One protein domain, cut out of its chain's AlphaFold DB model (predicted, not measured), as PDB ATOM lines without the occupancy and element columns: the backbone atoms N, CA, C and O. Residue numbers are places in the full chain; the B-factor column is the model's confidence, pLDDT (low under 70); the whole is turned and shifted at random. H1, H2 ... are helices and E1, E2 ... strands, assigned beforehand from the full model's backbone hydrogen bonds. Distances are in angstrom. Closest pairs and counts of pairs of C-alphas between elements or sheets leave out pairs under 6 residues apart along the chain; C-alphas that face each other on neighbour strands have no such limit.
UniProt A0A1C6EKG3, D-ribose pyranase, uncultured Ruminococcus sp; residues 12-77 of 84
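AT A GLANCE: This is residues 12 to 77 of the 84 residues of the protein "D-ribose pyranase" of uncultured Ruminococcus sp (UniProt A0A1C6EKG3). A small sheet of three short strands, E2 E1 E3, sits near the middle, with H2 packed over E1 and E3 while the longer H1 only grazes the sheet. Residues 57 to 73, with no named element, make a wide loop from H2 back to E3. The printed part has 66 residues, with two named helices and three named strands in the order E1, H1, E2, H2, E3; the sheet is mixed, and the class is mixed, helices and strands, with 30 of the 66 residues, under half, in named elements. The whole is compact, with a radius of gyration of the C-alphas of 12.3 A, and rounded, spanning 31 by 30 by 23 A.

HOW THE PARTS SIT: Start at the inner strand E1, residues 12 to 14. Edge strand E2, residues 44 to 47, is parallel to it at 40 degrees; look for N 13 and O 45, 2.8 A apart, within hydrogen-bond range. Edge strand E3, residues 74 to 76, is antiparallel to E1 at 165 degrees, with N 75 and O 12 within hydrogen-bond range at 2.8 A. H2, residues 49 to 56, is on the sheet at a height of 8.6 A, over E1 and, only just, with 3 C-alphas, over E3; on the local plane it runs slantwise to the strands, at 40 degrees to E1. Its closest C-alphas to E1 are Lys 49 and Met 14, 5.6 A apart. H1, residues 26 to 37, is on the sheet but only grazes it, with residues 27 to 34; H1 and H2 are apart. E1, H1 and E2 form a strand-helix-strand unit, two parallel neighbour strands with a helix between, its crossover right-handed. Every O i to N i+4 pair is within hydrogen-bond range in H2, and 6 of 8 in H1.

IN THESE COORDINATES: Find C-alpha 12 at (-20.059, -18.909, -24.163), where E1 begins its 6.9 A. H1 runs 17.7 A from C-alpha 26 at (-11.592, -10.201, -30.733). E2 measures 10.0 A, H2 10.1 A and E3 6.5 A, ending at C-alpha 76, (-21.919, -22.306, -29.581).

THE WHOLE: The C-alphas farthest apart, of Gly 19 and Leu 39, are 33.4 A apart. The printed part has no cut; the links E1 to H1 and H2 to E3 are long. No printed residue is under 70 in pLDDT.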
ATOM      1  N   ILE A  12     -20.874 -18.919 -25.381       98.31
ATOM      2  CA  ILE A  12     -20.059 -18.909 -24.163       98.31
ATOM      3  C   ILE A  12     -18.615 -18.611 -24.533       98.31
ATOM      4  O   ILE A  12     -18.051 -19.291 -25.386       98.31
ATOM      5  N   LEU A  13     -18.021 -17.625 -23.873       98.31
ATOM      6  CA  LEU A  13     -16.617 -17.244 -23.989       98.31
ATOM      7  C   LEU A  13     -15.865 -17.679 -22.728       98.31
ATOM      8  O   LEU A  13     -16.458 -17.873 -21.663       98.31
ATOM      9  N   MET A  14     -14.551 -17.839 -22.839       98.06
ATOM     10  CA  MET A  14     -13.703 -18.051 -21.667       98.06
ATOM     11  C   MET A  14     -13.296 -16.703 -21.081       98.06
ATOM     12  O   MET A  14     -12.682 -15.906 -21.780       98.06
ATOM     13  N   ASP A  15     -13.609 -16.469 -19.813       97.94
ATOM     14  CA  ASP A  15     -13.302 -15.221 -19.126       97.94
ATOM     15  C   ASP A  15     -11.799 -15.033 -18.895       97.94
ATOM     16  O   ASP A  15     -11.024 -15.996 -18.789       97.94
ATOM     17  N   VAL A  16     -11.403 -13.768 -18.799       97.19
ATOM     18  CA  VAL A  16     -10.049 -13.368 -18.428       97.19
ATOM     19  C   VAL A  16      -9.796 -13.784 -16.980       97.19
ATOM     20  O   VAL A  16     -10.694 -13.785 -16.137       97.19
ATOM     21  N   LEU A  17      -8.567 -14.208 -16.675       94.19
ATOM     22  CA  LEU A  17      -8.258 -14.669 -15.325       94.19
ATOM     23  C   LEU A  17      -8.346 -13.509 -14.322       94.19
ATOM     24  O   LEU A  17      -7.911 -12.402 -14.636       94.19
ATOM     25  N   PRO A  18      -8.833 -13.751 -13.091       93.75
ATOM     26  CA  PRO A  18      -8.817 -12.729 -12.055       93.75
ATOM     27  C   PRO A  18      -7.408 -12.145 -11.865       93.75
ATOM     28  O   PRO A  18      -6.459 -12.882 -11.604       93.75
ATOM     29  N   GLY A  19      -7.288 -10.821 -11.987       94.12
ATOM     30  CA  GLY A  19      -6.021 -10.094 -11.852       94.12
ATOM     31  C   GLY A  19      -5.199  -9.955 -13.138       94.12
ATOM     32  O   GLY A  19      -4.183  -9.264 -13.116       94.12
ATOM     33  N   ASP A  20      -5.626 -10.556 -14.249       95.12
ATOM     34  CA  ASP A  20      -5.023 -10.324 -15.560       95.12
ATOM     35  C   ASP A  20      -5.625  -9.048 -16.193       95.12
ATOM     36  O   ASP A  20      -6.849  -8.953 -16.322       95.12
ATOM     37  N   PRO A  21      -4.810  -8.037 -16.558       95.75
ATOM     38  CA  PRO A  21      -5.302  -6.796 -17.156       95.75
ATOM     39  C   PRO A  21      -5.665  -6.931 -18.644       95.75
ATOM     40  O   PRO A  21      -6.032  -5.933 -19.268       95.75
ATOM     41  N   TYR A  22      -5.505  -8.113 -19.246       96.62
ATOM     42  CA  TYR A  22      -5.762  -8.323 -20.664       96.62
ATOM     43  C   TYR A  22      -7.222  -8.042 -21.044       96.62
ATOM     44  O   TYR A  22      -8.163  -8.437 -20.359       96.62
ATOM     45  N   VAL A  23      -7.413  -7.391 -22.193       95.56
ATOM     46  CA  VAL A  23      -8.735  -7.099 -22.760       95.56
ATOM     47  C   VAL A  23      -8.861  -7.818 -24.104       95.56
ATOM     48  O   VAL A  23      -8.176  -7.433 -25.055       95.56
ATOM     49  N   PRO A  24      -9.736  -8.833 -24.229       96.19
ATOM     50  CA  PRO A  24      -9.918  -9.566 -25.478       96.19
ATOM     51  C   PRO A  24     -10.573  -8.692 -26.553       96.19
ATOM     52  O   PRO A  24     -11.784  -8.474 -26.571       96.19
ATOM     53  N   THR A  25      -9.771  -8.177 -27.481       96.00
ATOM     54  CA  THR A  25     -10.259  -7.305 -28.560       96.00
ATOM     55  C   THR A  25     -11.145  -8.049 -29.558       96.00
ATOM     56  O   THR A  25     -12.140  -7.485 -30.012       96.00
ATOM     57  N   ILE A  26     -10.849  -9.329 -29.809       97.12
ATOM     58  CA  ILE A  26     -11.592 -10.201 -30.733       97.12
ATOM     59  C   ILE A  26     -13.069 -10.383 -30.347       97.12
ATOM     60  O   ILE A  26     -13.916 -10.657 -31.193       97.12
ATOM     61  N   TRP A  27     -13.428 -10.166 -29.076       96.81
ATOM     62  CA  TRP A  27     -14.821 -10.264 -28.632       96.81
ATOM     63  C   TRP A  27     -15.726  -9.213 -29.276       96.81
ATOM     64  O   TRP A  27     -16.931  -9.441 -29.389       96.81
ATOM     65  N   LYS A  28     -15.169  -8.074 -29.711       95.19
ATOM     66  CA  LYS A  28     -15.921  -7.064 -30.469       95.19
ATOM     67  C   LYS A  28     -16.308  -7.589 -31.845       95.19
ATOM     68  O   LYS A  28     -17.452  -7.410 -32.255       95.19
ATOM     69  N   ASP A  29     -15.390  -8.288 -32.504       95.88
ATOM     70  CA  ASP A  29     -15.623  -8.882 -33.819       95.88
ATOM     71  C   ASP A  29     -16.659 -10.006 -33.720       95.88
ATOM     72  O   ASP A  29     -17.602 -10.057 -34.508       95.88
ATOM     73  N   TYR A  30     -16.561 -10.850 -32.685       95.81
ATOM     74  CA  TYR A  30     -17.582 -11.864 -32.405       95.81
ATOM     75  C   TYR A  30     -18.953 -11.245 -32.190       95.81
ATOM     76  O   TYR A  30     -19.922 -11.727 -32.767       95.81
ATOM     77  N   ARG A  31     -19.047 -10.159 -31.417       94.12
ATOM     78  CA  ARG A  31     -20.328  -9.488 -31.171       94.12
ATOM     79  C   ARG A  31     -20.923  -8.906 -32.436       94.12
ATOM     80  O   ARG A  31     -22.091  -9.138 -32.705       94.12
ATOM     81  N   ALA A  32     -20.101  -8.249 -33.251       93.81
ATOM     82  CA  ALA A  32     -20.536  -7.712 -34.532       93.81
ATOM     83  C   ALA A  32     -21.088  -8.801 -35.465       93.81
ATOM     84  O   ALA A  32     -22.019  -8.538 -36.220       93.81
ATOM     85  N   VAL A  33     -20.535 -10.019 -35.423       94.06
ATOM     86  CA  VAL A  33     -21.062 -11.164 -36.181       94.06
ATOM     87  C   VAL A  33     -22.318 -11.733 -35.528       94.06
ATOM     88  O   VAL A  33     -23.285 -11.999 -36.232       94.06
ATOM     89  N   ILE A  34     -22.334 -11.911 -34.206       92.75
ATOM     90  CA  ILE A  34     -23.494 -12.428 -33.468       92.75
ATOM     91  C   ILE A  34     -24.701 -11.522 -33.708       92.75
ATOM     92  O   ILE A  34     -25.731 -12.019 -34.145       92.75
ATOM     93  N   ASP A  35     -24.554 -10.208 -33.541       90.94
ATOM     94  CA  ASP A  35     -25.630  -9.220 -33.674       90.94
ATOM     95  C   ASP A  35     -26.265  -9.188 -35.076       90.94
ATOM     96  O   ASP A  35     -27.428  -8.817 -35.209       90.94
ATOM     97  N   GLN A  36     -25.555  -9.624 -36.127       90.50
ATOM     98  CA  GLN A  36     -26.130  -9.754 -37.476       90.50
ATOM     99  C   GLN A  36     -27.192 -10.859 -37.575       90.50
ATOM    100  O   GLN A  36     -28.035 -10.820 -38.469       90.50
ATOM    101  N   TYR A  37     -27.141 -11.852 -36.685       87.38
ATOM    102  CA  TYR A  37     -28.006 -13.039 -36.710       87.38
ATOM    103  C   TYR A  37     -28.752 -13.270 -35.392       87.38
ATOM    104  O   TYR A  37     -29.567 -14.190 -35.294       87.38
ATOM    105  N   ALA A  38     -28.439 -12.487 -34.364       78.25
ATOM    106  CA  ALA A  38     -28.978 -12.637 -33.033       78.25
ATOM    107  C   ALA A  38     -30.444 -12.214 -32.991       78.25
ATOM    108  O   ALA A  38     -30.862 -11.234 -33.603       78.25
ATOM    109  N   LEU A  39     -31.226 -12.940 -32.197       74.56
ATOM    110  CA  LEU A  39     -32.612 -12.561 -31.921       74.56
ATOM    111  C   LEU A  39     -32.685 -11.430 -30.882       74.56
ATOM    112  O   LEU A  39     -33.722 -10.782 -30.743       74.56
ATOM    113  N   LYS A  40     -31.607 -11.235 -30.110       80.00
ATOM    114  CA  LYS A  40     -31.482 -10.264 -29.015       80.00
ATOM    115  C   LYS A  40     -30.033  -9.780 -28.918       80.00
ATOM    116  O   LYS A  40     -29.123 -10.517 -29.263       80.00
ATOM    117  N   SER A  41     -29.802  -8.582 -28.393       82.31
ATOM    118  CA  SER A  41     -28.445  -8.113 -28.072       82.31
ATOM    119  C   SER A  41     -27.850  -8.864 -26.875       82.31
ATOM    120  O   SER A  41     -28.595  -9.204 -25.954       82.31
ATOM    121  N   ASN A  42     -26.519  -8.992 -26.821       85.12
ATOM    122  CA  ASN A  42     -25.756  -9.558 -25.693       85.12
ATOM    123  C   ASN A  42     -26.095 -11.031 -25.385       85.12
ATOM    124  O   ASN A  42     -26.418 -11.386 -24.253       85.12
ATOM    125  N   GLN A  43     -26.032 -11.893 -26.403       92.19
ATOM    126  CA  GLN A  43     -26.287 -13.340 -26.280       92.19
ATOM    127  C   GLN A  43     -25.037 -14.156 -25.914       92.19
ATOM    128  O   GLN A  43     -25.040 -15.390 -25.963       92.19
ATOM    129  N   GLU A  44     -23.959 -13.474 -25.549       95.81
ATOM    130  CA  GLU A  44     -22.704 -14.062 -25.114       95.81
ATOM    131  C   GLU A  44     -22.436 -13.856 -23.622       95.81
ATOM    132  O   GLU A  44     -22.695 -12.796 -23.060       95.81
ATOM    133  N   GLN A  45     -21.868 -14.877 -22.983       97.25
ATOM    134  CA  GLN A  45     -21.443 -14.829 -21.586       97.25
ATOM    135  C   GLN A  45     -20.021 -15.364 -21.442       97.25
ATOM    136  O   GLN A  45     -19.707 -16.446 -21.937       97.25
ATOM    137  N   ALA A  46     -19.178 -14.636 -20.713       97.81
ATOM    138  CA  ALA A  46     -17.872 -15.125 -20.291       97.81
ATOM    139  C   ALA A  46     -17.993 -15.925 -18.983       97.81
ATOM    140  O   ALA A  46     -18.714 -15.519 -18.069       97.81
ATOM    141  N   ILE A  47     -17.312 -17.070 -18.900       98.12
ATOM    142  CA  ILE A  47     -17.271 -17.925 -17.702       98.12
ATOM    143  C   ILE A  47     -15.837 -18.325 -17.353       98.12
ATOM    144  O   ILE A  47     -14.952 -18.304 -18.207       98.12
ATOM    145  N   ASN A  48     -15.609 -18.760 -16.113       97.44
ATOM    146  CA  ASN A  48     -14.297 -19.223 -15.669       97.44
ATOM    147  C   ASN A  48     -13.745 -20.347 -16.575       97.44
ATOM    148  O   ASN A  48     -14.488 -21.214 -17.037       97.44
ATOM    149  N   LYS A  49     -12.420 -20.374 -16.784       97.00
ATOM    150  CA  LYS A  49     -11.738 -21.401 -17.591       97.00
ATOM    151  C   LYS A  49     -12.090 -22.846 -17.220       97.00
ATOM    152  O   LYS A  49     -12.182 -23.677 -18.114       97.00
ATOM    153  N   PHE A  50     -12.283 -23.157 -15.939       97.25
ATOM    154  CA  PHE A  50     -12.598 -24.514 -15.494       97.25
ATOM    155  C   PHE A  50     -14.003 -24.921 -15.950       97.25
ATOM    156  O   PHE A  50     -14.149 -25.959 -16.592       97.25
ATOM    157  N   ASP A  51     -14.993 -24.045 -15.763       98.12
ATOM    158  CA  ASP A  51     -16.360 -24.254 -16.260       98.12
ATOM    159  C   ASP A  51     -16.392 -24.349 -17.792       98.12
ATOM    160  O   ASP A  51     -17.131 -25.153 -18.368       98.12
ATOM    161  N   PHE A  52     -15.565 -23.546 -18.472       98.44
ATOM    162  CA  PHE A  52     -15.420 -23.606 -19.924       98.44
ATOM    163  C   PHE A  52     -14.878 -24.965 -20.371       98.44
ATOM    164  O   PHE A  52     -15.451 -25.576 -21.273       98.44
ATOM    165  N   TYR A  53     -13.816 -25.473 -19.740       98.00
ATOM    166  CA  TYR A  53     -13.255 -26.784 -20.070       98.00
ATOM    167  C   TYR A  53     -14.247 -27.919 -19.818       98.00
ATOM    168  O   TYR A  53     -14.367 -28.814 -20.655       98.00
ATOM    169  N   GLU A  54     -14.993 -27.880 -18.713       98.38
ATOM    170  CA  GLU A  54     -16.027 -28.877 -18.430       98.38
ATOM    171  C   GLU A  54     -17.162 -28.859 -19.461       98.38
ATOM    172  O   GLU A  54     -17.660 -29.915 -19.861       98.38
ATOM    173  N   ARG A  55     -17.580 -27.671 -19.915       98.12
ATOM    174  CA  ARG A  55     -18.582 -27.539 -20.984       98.12
ATOM    175  C   ARG A  55     -18.033 -27.978 -22.339       98.12
ATOM    176  O   ARG A  55     -18.735 -28.678 -23.063       98.12
ATOM    177  N   ALA A  56     -16.795 -27.616 -22.670       98.25
ATOM    178  CA  ALA A  56     -16.161 -27.957 -23.943       98.25
ATOM    179  C   ALA A  56     -16.009 -29.475 -24.128       98.25
ATOM    180  O   ALA A  56     -16.255 -29.981 -25.218       98.25
ATOM    181  N   GLN A  57     -15.704 -30.220 -23.059       98.00
ATOM    182  CA  GLN A  57     -15.644 -31.690 -23.092       98.00
ATOM    183  C   GLN A  57     -16.982 -32.352 -23.448       98.00
ATOM    184  O   GLN A  57     -17.007 -33.484 -23.922       98.00
ATOM    185  N   LYS A  58     -18.099 -31.655 -23.215       98.06
ATOM    186  CA  LYS A  58     -19.457 -32.120 -23.526       98.06
ATOM    187  C   LYS A  58     -19.938 -31.641 -24.899       98.06
ATOM    188  O   LYS A  58     -21.072 -31.932 -25.278       98.06
ATOM    189  N   ALA A  59     -19.125 -30.871 -25.625       98.38
ATOM    190  CA  ALA A  59     -19.484 -30.376 -26.943       98.38
ATOM    191  C   ALA A  59     -19.571 -31.529 -27.950       98.38
ATOM    192  O   ALA A  59     -18.796 -32.481 -27.906       98.38
ATOM    193  N   TYR A  60     -20.499 -31.410 -28.897       98.50
ATOM    194  CA  TYR A  60     -20.644 -32.388 -29.974       98.50
ATOM    195  C   TYR A  60     -19.398 -32.459 -30.871       98.50
ATOM    196  O   TYR A  60     -19.030 -33.528 -31.350       98.50
ATOM    197  N   ALA A  61     -18.751 -31.315 -31.099       98.06
ATOM    198  CA  ALA A  61     -17.531 -31.207 -31.881       98.06
ATOM    199  C   ALA A  61     -16.681 -30.033 -31.384       98.06
ATOM    200  O   ALA A  61     -17.210 -29.042 -30.876       98.06
ATOM    201  N   VAL A  62     -15.369 -30.139 -31.594       98.31
ATOM    202  CA  VAL A  62     -14.403 -29.052 -31.407       98.31
ATOM    203  C   VAL A  62     -13.797 -28.736 -32.766       98.31
ATOM    204  O   VAL A  62     -13.260 -29.621 -33.431       98.31
ATOM    205  N   VAL A  63     -13.902 -27.477 -33.184       98.25
ATOM    206  CA  VAL A  63     -13.270 -26.987 -34.410       98.25
ATOM    207  C   VAL A  63     -11.973 -26.301 -34.018       98.25
ATOM    208  O   VAL A  63     -11.987 -25.204 -33.467       98.25
ATOM    209  N   THR A  64     -10.850 -26.957 -34.294       98.00
ATOM    210  CA  THR A  64      -9.535 -26.339 -34.125       98.00
ATOM    211  C   THR A  64      -9.301 -25.356 -35.263       98.00
ATOM    212  O   THR A  64      -9.391 -25.721 -36.434       98.00
ATOM    213  N   THR A  65      -9.000 -24.111 -34.919       98.12
ATOM    214  CA  THR A  65      -8.693 -23.046 -35.877       98.12
ATOM    215  C   THR A  65      -7.210 -22.680 -35.806       98.12
ATOM    216  O   THR A  65      -6.486 -23.134 -34.921       98.12
ATOM    217  N   SER A  66      -6.750 -21.846 -36.739       98.06
ATOM    218  CA  SER A  66      -5.435 -21.196 -36.674       98.06
ATOM    219  C   SER A  66      -5.492 -19.820 -35.993       98.06
ATOM    220  O   SER A  66      -4.631 -18.982 -36.252       98.06
ATOM    221  N   GLU A  67      -6.535 -19.545 -35.206       97.62
ATOM    222  CA  GLU A  67      -6.672 -18.274 -34.492       97.62
ATOM    223  C   GLU A  67      -5.547 -18.120 -33.459       97.62
ATOM    224  O   GLU A  67      -5.189 -19.068 -32.762       97.62
ATOM    225  N   THR A  68      -4.982 -16.918 -33.375       96.81
ATOM    226  CA  THR A  68      -3.850 -16.594 -32.493       96.81
ATOM    227  C   THR A  68      -4.221 -15.608 -31.388       96.81
ATOM    228  O   THR A  68      -3.456 -15.448 -30.436       96.81
ATOM    229  N   ALA A  69      -5.388 -14.963 -31.471       97.69
ATOM    230  CA  ALA A  69      -5.880 -14.073 -30.432       97.69
ATOM    231  C   ALA A  69      -6.116 -14.823 -29.109       97.69
ATOM    232  O   ALA A  69      -6.721 -15.897 -29.059       97.69
ATOM    233  N   LEU A  70      -5.667 -14.226 -28.003       96.44
ATOM    234  CA  LEU A  70      -5.906 -14.773 -26.670       96.44
ATOM    235  C   LEU A  70      -7.387 -14.637 -26.299       96.44
ATOM    236  O   LEU A  70      -8.023 -13.629 -26.617       96.44
ATOM    237  N   TYR A  71      -7.910 -15.637 -25.582       97.12
ATOM    238  CA  TYR A  71      -9.321 -15.725 -25.173       97.12
ATOM    239  C   TYR A  71     -10.313 -15.720 -26.351       97.12
ATOM    240  O   TYR A  71     -11.466 -15.317 -26.207       97.12
ATOM    241  N   ALA A  72      -9.879 -16.218 -27.512       97.88
ATOM    242  CA  ALA A  72     -10.706 -16.419 -28.703       97.88
ATOM    243  C   ALA A  72     -11.622 -17.659 -28.626       97.88
ATOM    244  O   ALA A  72     -12.423 -17.922 -29.518       97.88
ATOM    245  N   ASN A  73     -11.505 -18.457 -27.562       98.06
ATOM    246  CA  ASN A  73     -12.279 -19.684 -27.418       98.06
ATOM    247  C   ASN A  73     -13.766 -19.355 -27.245       98.06
ATOM    248  O   ASN A  73     -14.126 -18.552 -26.379       98.06
ATOM    249  N   MET A  74     -14.626 -20.048 -27.990       97.75
ATOM    250  CA  MET A  74     -16.071 -19.935 -27.831       97.75
ATOM    251  C   MET A  74     -16.773 -21.288 -27.926       97.75
ATOM    252  O   MET A  74     -16.338 -22.181 -28.653       97.75
ATOM    253  N   ILE A  75     -17.889 -21.425 -27.219       98.44
ATOM    254  CA  ILE A  75     -18.823 -22.543 -27.356       98.44
ATOM    255  C   ILE A  75     -20.127 -21.988 -27.922       98.44
ATOM    256  O   ILE A  75     -20.649 -20.991 -27.424       98.44
ATOM    257  N   LEU A  76     -20.654 -22.658 -28.945       97.62
ATOM    258  CA  LEU A  76     -21.919 -22.306 -29.581       97.62
ATOM    259  C   LEU A  76     -22.972 -23.359 -29.261       97.62
ATOM    260  O   LEU A  76     -22.777 -24.548 -29.522       97.62
ATOM    261  N   LYS A  77     -24.118 -22.914 -28.752       97.19
ATOM    262  CA  LYS A  77     -25.289 -23.764 -28.574       97.19
ATOM    263  C   LYS A  77     -26.215 -23.632 -29.778       97.19
ATOM    264  O   LYS A  77     -26.821 -22.585 -30.005       97.19
TER     265      LYS A  77